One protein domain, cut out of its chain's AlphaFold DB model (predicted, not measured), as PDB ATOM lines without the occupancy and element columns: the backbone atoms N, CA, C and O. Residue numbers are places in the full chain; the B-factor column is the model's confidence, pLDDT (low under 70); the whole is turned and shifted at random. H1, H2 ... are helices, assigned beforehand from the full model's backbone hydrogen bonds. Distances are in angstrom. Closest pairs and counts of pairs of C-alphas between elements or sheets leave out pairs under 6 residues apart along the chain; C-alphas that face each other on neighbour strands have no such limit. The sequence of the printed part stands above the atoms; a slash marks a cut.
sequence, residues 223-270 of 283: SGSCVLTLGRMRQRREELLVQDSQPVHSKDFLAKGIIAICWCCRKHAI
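Overview. This is residues 223 to 270 of the 283 residues of an uncharacterized protein of Hirundo rustica rustica (UniProt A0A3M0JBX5). Two long helices, H1 and then H2, run opposite ways in a loose, open U, joined at one end by residues 243 to 247, with little contact between them. The printed part has 48 residues, 42 of them in the two named helices, with no named strand; the class is all helix. It is loose, with a radius of gyration of the C-alphas of 12.5 A, and spans 39 by 19 by 10 A, only just a rod.

Along the chain. H1, residues 224 to 242, begins at C-alpha 224 (-18.690, 24.971, 90.891) and is 27.4 A long. H2, residues 248 to 270, is 34.1 A long and ends at C-alpha 270 (-2.510, 16.232, 99.442).

Arrangement. H1 and H2 are close but not clearly touching; their closest C-alphas, of Arg 237 and Leu 254, are 7.8 A apart. They run opposite ways at a shallow tilt of 29 degrees. Every O i to N i+4 pair is within hydrogen-bond range in H1, and 18 of 19 in H2.

Size, cuts and confidence. The C-alphas farthest apart, of Ser 245 and Ile 270, are 39.5 A apart. The printed part has no cut, and the link is tight. Mean pLDDT of the printed part is 70.2; residues 243 to 253 are among those under 70.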
ATOM      1  N   SER A 223     -15.982  20.940  90.827       65.69
ATOM      2  CA  SER A 223     -16.946  21.653  89.995       65.69
ATOM      3  C   SER A 223     -17.658  22.726  90.823       65.69
ATOM      4  O   SER A 223     -17.910  22.531  92.014       65.69
ATOM      5  N   GLY A 224     -18.037  23.847  90.197       71.62
ATOM      6  CA  GLY A 224     -18.690  24.971  90.891       71.62
ATOM      7  C   GLY A 224     -19.945  24.575  91.684       71.62
ATOM      8  O   GLY A 224     -20.259  25.195  92.695       71.62
ATOM      9  N   SER A 225     -20.601  23.471  91.307       65.50
ATOM     10  CA  SER A 225     -21.666  22.829  92.087       65.50
ATOM     11  C   SER A 225     -21.257  22.482  93.526       65.50
ATOM     12  O   SER A 225     -22.041  22.699  94.441       65.50
ATOM     13  N   CYS A 226     -20.040  21.983  93.765       71.38
ATOM     14  CA  CYS A 226     -19.554  21.648  95.107       71.38
ATOM     15  C   CYS A 226     -19.391  22.903  95.976       71.38
ATOM     16  O   CYS A 226     -19.754  22.889  97.151       71.38
ATOM     17  N   VAL A 227     -18.906  23.998  95.383       73.25
ATOM     18  CA  VAL A 227     -18.765  25.303  96.048       73.25
ATOM     19  C   VAL A 227     -20.140  25.890  96.381       73.25
ATOM     20  O   VAL A 227     -20.367  26.314  97.512       73.25
ATOM     21  N   LEU A 228     -21.093  25.833  95.445       74.19
ATOM     22  CA  LEU A 228     -22.471  26.289  95.662       74.19
ATOM     23  C   LEU A 228     -23.209  25.460  96.726       74.19
ATOM     24  O   LEU A 228     -23.913  26.026  97.561       74.19
ATOM     25  N   THR A 229     -23.025  24.136  96.750       79.19
ATOM     26  CA  THR A 229     -23.588  23.266  97.796       79.19
ATOM     27  C   THR A 229     -23.005  23.598  99.169       79.19
ATOM     28  O   THR A 229     -23.758  23.713 100.135       79.19
ATOM     29  N   LEU A 230     -21.691  23.826  99.267       80.44
ATOM     30  CA  LEU A 230     -21.048  24.277 100.507       80.44
ATOM     31  C   LEU A 230     -21.568  25.648 100.964       80.44
ATOM     32  O   LEU A 230     -21.884  25.808 102.142       80.44
ATOM     33  N   GLY A 231     -21.735  26.600 100.041       86.62
ATOM     34  CA  GLY A 231     -22.338  27.907 100.323       86.62
ATOM     35  C   GLY A 231     -23.756  27.787 100.887       86.62
ATOM     36  O   GLY A 231     -24.047  28.342 101.944       86.62
ATOM     37  N   ARG A 232     -24.617  26.974 100.259       81.94
ATOM     38  CA  ARG A 232     -25.990  26.715 100.738       81.94
ATOM     39  C   ARG A 232     -26.031  26.034 102.109       81.94
ATOM     40  O   ARG A 232     -26.905  26.350 102.913       81.94
ATOM     41  N   MET A 233     -25.104  25.120 102.403       81.31
ATOM     42  CA  MET A 233     -25.025  24.502 103.735       81.31
ATOM     43  C   MET A 233     -24.512  25.468 104.804       81.31
ATOM     44  O   MET A 233     -24.978  25.411 105.941       81.31
ATOM     45  N   ARG A 234     -23.607  26.391 104.453       80.56
ATOM     46  CA  ARG A 234     -23.191  27.477 105.347       80.56
ATOM     47  C   ARG A 234     -24.343  28.443 105.631       80.56
ATOM     48  O   ARG A 234     -24.592  28.723 106.796       80.56
ATOM     49  N   GLN A 235     -25.081  28.869 104.608       82.81
ATOM     50  CA  GLN A 235     -26.250  29.734 104.784       82.81
ATOM     51  C   GLN A 235     -27.293  29.083 105.710       82.81
ATOM     52  O   GLN A 235     -27.702  29.689 106.693       82.81
ATOM     53  N   ARG A 236     -27.632  27.803 105.487       77.88
ATOM     54  CA  ARG A 236     -28.527  27.058 106.391       77.88
ATOM     55  C   ARG A 236     -27.983  26.918 107.812       77.88
ATOM     56  O   ARG A 236     -28.767  26.883 108.751       77.88
ATOM     57  N   ARG A 237     -26.660  26.833 108.000       80.19
ATOM     58  CA  ARG A 237     -26.048  26.855 109.339       80.19
ATOM     59  C   ARG A 237     -26.303  28.189 110.032       80.19
ATOM     60  O   ARG A 237     -26.623  28.193 111.211       80.19
ATOM     61  N   GLU A 238     -26.132  29.294 109.319       78.62
ATOM     62  CA  GLU A 238     -26.324  30.646 109.849       78.62
ATOM     63  C   GLU A 238     -27.817  30.890 110.163       78.62
ATOM     64  O   GLU A 238     -28.137  31.323 111.267       78.62
ATOM     65  N   GLU A 239     -28.740  30.450 109.299       76.44
ATOM     66  CA  GLU A 239     -30.194  30.434 109.557       76.44
ATOM     67  C   GLU A 239     -30.577  29.591 110.798       76.44
ATOM     68  O   GLU A 239     -31.372  30.030 111.630       76.44
ATOM     69  N   LEU A 240     -29.980  28.404 110.973       72.75
ATOM     70  CA  LEU A 240     -30.215  27.522 112.131       72.75
ATOM     71  C   LEU A 240     -29.548  28.001 113.430       72.75
ATOM     72  O   LEU A 240     -29.964  27.584 114.509       72.75
ATOM     73  N   LEU A 241     -28.519  28.848 113.353       71.38
ATOM     74  CA  LEU A 241     -27.901  29.482 114.525       71.38
ATOM     75  C   LEU A 241     -28.711  30.686 115.023       71.38
ATOM     76  O   LEU A 241     -28.646  30.998 116.205       71.38
ATOM     77  N   VAL A 242     -29.492  31.328 114.149       81.31
ATOM     78  CA  VAL A 242     -30.433  32.399 114.520       81.31
ATOM     79  C   VAL A 242     -31.722  31.835 115.143       81.31
ATOM     80  O   VAL A 242     -32.361  32.507 115.949       81.31
ATOM     81  N   GLN A 243     -32.099  30.589 114.832       63.47
ATOM     82  CA  GLN A 243     -33.231  29.893 115.463       63.47
ATOM     83  C   GLN A 243     -32.790  29.054 116.671       63.47
ATOM     84  O   GLN A 243     -32.660  27.829 116.587       63.47
ATOM     85  N   ASP A 244     -32.606  29.700 117.825       49.22
ATOM     86  CA  ASP A 244     -32.089  29.066 119.050       49.22
ATOM     87  C   ASP A 244     -33.130  28.206 119.809       49.22
ATOM     88  O   ASP A 244     -33.349  28.325 121.012       49.22
ATOM     89  N   SER A 245     -33.850  27.349 119.082       58.97
ATOM     90  CA  SER A 245     -34.910  26.473 119.617       58.97
ATOM     91  C   SER A 245     -34.965  25.090 118.948       58.97
ATOM     92  O   SER A 245     -35.901  24.326 119.170       58.97
ATOM     93  N   GLN A 246     -33.975  24.748 118.117       50.03
ATOM     94  CA  GLN A 246     -33.897  23.452 117.430       50.03
ATOM     95  C   GLN A 246     -33.249  22.360 118.311       50.03
ATOM     96  O   GLN A 246     -32.266  22.643 119.007       50.03
ATOM     97  N   PRO A 247     -33.738  21.103 118.267       53.00
ATOM     98  CA  PRO A 247     -33.243  20.016 119.109       53.00
ATOM     99  C   PRO A 247     -31.785  19.646 118.804       53.00
ATOM    100  O   PRO A 247     -31.334  19.650 117.654       53.00
ATOM    101  N   VAL A 248     -31.058  19.267 119.860       55.03
ATOM    102  CA  VAL A 248     -29.591  19.086 119.890       55.03
ATOM    103  C   VAL A 248     -29.066  18.177 118.765       55.03
ATOM    104  O   VAL A 248     -28.029  18.463 118.166       55.03
ATOM    105  N   HIS A 249     -29.823  17.139 118.397       52.56
ATOM    106  CA  HIS A 249     -29.464  16.178 117.346       52.56
ATOM    107  C   HIS A 249     -29.235  16.802 115.954       52.56
ATOM    108  O   HIS A 249     -28.430  16.281 115.180       52.56
ATOM    109  N   SER A 250     -29.879  17.932 115.634       57.94
ATOM    110  CA  SER A 250     -29.686  18.625 114.349       57.94
ATOM    111  C   SER A 250     -28.295  19.273 114.241       57.94
ATOM    112  O   SER A 250     -27.637  19.200 113.197       57.94
ATOM    113  N   LYS A 251     -27.797  19.841 115.351       63.00
ATOM    114  CA  LYS A 251     -26.488  20.514 115.421       63.00
ATOM    115  C   LYS A 251     -25.340  19.502 115.228       63.00
ATOM    116  O   LYS A 251     -24.402  19.770 114.472       63.00
ATOM    117  N   ASP A 252     -25.470  18.300 115.796       67.25
ATOM    118  CA  ASP A 252     -24.511  17.192 115.634       67.25
ATOM    119  C   ASP A 252     -24.423  16.648 114.203       67.25
ATOM    120  O   ASP A 252     -23.331  16.324 113.726       67.25
ATOM    121  N   PHE A 253     -25.559  16.517 113.510       66.25
ATOM    122  CA  PHE A 253     -25.588  16.011 112.136       66.25
ATOM    123  C   PHE A 253     -24.837  16.951 111.185       66.25
ATOM    124  O   PHE A 253     -24.004  16.511 110.390       66.25
ATOM    125  N   LEU A 254     -25.064  18.259 111.327       73.56
ATOM    126  CA  LEU A 254     -24.387  19.280 110.532       73.56
ATOM    127  C   LEU A 254     -22.877  19.326 110.820       73.56
ATOM    128  O   LEU A 254     -22.077  19.399 109.886       73.56
ATOM    129  N   ALA A 255     -22.473  19.217 112.091       73.31
ATOM    130  CA  ALA A 255     -21.064  19.139 112.475       73.31
ATOM    131  C   ALA A 255     -20.369  17.909 111.859       73.31
ATOM    132  O   ALA A 255     -19.313  18.042 111.237       73.31
ATOM    133  N   LYS A 256     -20.991  16.724 111.947       79.81
ATOM    134  CA  LYS A 256     -20.480  15.479 111.344       79.81
ATOM    135  C   LYS A 256     -20.391  15.574 109.816       79.81
ATOM    136  O   LYS A 256     -19.386  15.153 109.246       79.81
ATOM    137  N   GLY A 257     -21.379  16.186 109.159       84.06
ATOM    138  CA  GLY A 257     -21.368  16.434 107.712       84.06
ATOM    139  C   GLY A 257     -20.231  17.360 107.266       84.06
ATOM    140  O   GLY A 257     -19.508  17.038 106.321       84.06
ATOM    141  N   ILE A 258     -20.012  18.472 107.975       78.75
ATOM    142  CA  ILE A 258     -18.905  19.403 107.697       78.75
ATOM    143  C   ILE A 258     -17.552  18.713 107.915       78.75
ATOM    144  O   ILE A 258     -16.683  18.803 107.050       78.75
ATOM    145  N   ILE A 259     -17.381  17.962 109.010       78.25
ATOM    146  CA  ILE A 259     -16.146  17.209 109.288       78.25
ATOM    147  C   ILE A 259     -15.869  16.179 108.185       78.25
ATOM    148  O   ILE A 259     -14.738  16.101 107.708       78.25
ATOM    149  N   ALA A 260     -16.879  15.433 107.724       73.50
ATOM    150  CA  ALA A 260     -16.722  14.454 106.648       73.50
ATOM    151  C   ALA A 260     -16.277  15.099 105.321       73.50
ATOM    152  O   ALA A 260     -15.383  14.574 104.648       73.50
ATOM    153  N   ILE A 261     -16.837  16.262 104.967       77.06
ATOM    154  CA  ILE A 261     -16.445  16.997 103.756       77.06
ATOM    155  C   ILE A 261     -15.042  17.594 103.910       77.06
ATOM    156  O   ILE A 261     -14.216  17.425 103.017       77.06
ATOM    157  N   CYS A 262     -14.720  18.205 105.052       73.12
ATOM    158  CA  CYS A 262     -13.368  18.677 105.353       73.12
ATOM    159  C   CYS A 262     -12.336  17.538 105.325       73.12
ATOM    160  O   CYS A 262     -11.220  17.745 104.852       73.12
ATOM    161  N   TRP A 263     -12.690  16.330 105.776       71.25
ATOM    162  CA  TRP A 263     -11.804  15.165 105.743       71.25
ATOM    163  C   TRP A 263     -11.611  14.617 104.324       71.25
ATOM    164  O   TRP A 263     -10.481  14.295 103.957       71.25
ATOM    165  N   CYS A 264     -12.662  14.606 103.493       67.19
ATOM    166  CA  CYS A 264     -12.534  14.355 102.054       67.19
ATOM    167  C   CYS A 264     -11.620  15.396 101.395       67.19
ATOM    168  O   CYS A 264     -10.601  15.028 100.812       67.19
ATOM    169  N   CYS A 265     -11.908  16.691 101.550       73.06
ATOM    170  CA  CYS A 265     -11.081  17.765 101.000       73.06
ATOM    171  C   CYS A 265      -9.621  17.655 101.463       73.06
ATOM    172  O   CYS A 265      -8.721  17.764 100.639       73.06
ATOM    173  N   ARG A 266      -9.361  17.347 102.742       70.06
ATOM    174  CA  ARG A 266      -8.000  17.166 103.272       70.06
ATOM    175  C   ARG A 266      -7.297  15.928 102.706       70.06
ATOM    176  O   ARG A 266      -6.110  16.015 102.414       70.06
ATOM    177  N   LYS A 267      -7.994  14.801 102.511       63.16
ATOM    178  CA  LYS A 267      -7.423  13.613 101.843       63.16
ATOM    179  C   LYS A 267      -7.125  13.854 100.362       63.16
ATOM    180  O   LYS A 267      -6.143  13.318  99.863       63.16
ATOM    181  N   HIS A 268      -7.937  14.654  99.672       62.44
ATOM    182  CA  HIS A 268      -7.769  14.922  98.240       62.44
ATOM    183  C   HIS A 268      -6.822  16.102  97.933       62.44
ATOM    184  O   HIS A 268      -6.159  16.085  96.899       62.44
ATOM    185  N   ALA A 269      -6.664  17.077  98.838       49.69
ATOM    186  CA  ALA A 269      -5.755  18.219  98.664       49.69
ATOM    187  C   ALA A 269      -4.257  17.866  98.773       49.69
ATOM    188  O   ALA A 269      -3.416  18.615  98.281       49.69
ATOM    189  N   ILE A 270      -3.907  16.710  99.351       49.19
ATOM    190  CA  ILE A 270      -2.510  16.232  99.442       49.19
ATOM    191  C   ILE A 270      -1.895  15.989  98.044       49.19
ATOM    192  O   ILE A 270      -0.676  15.978  97.900       49.19
TER     193      ILE A 270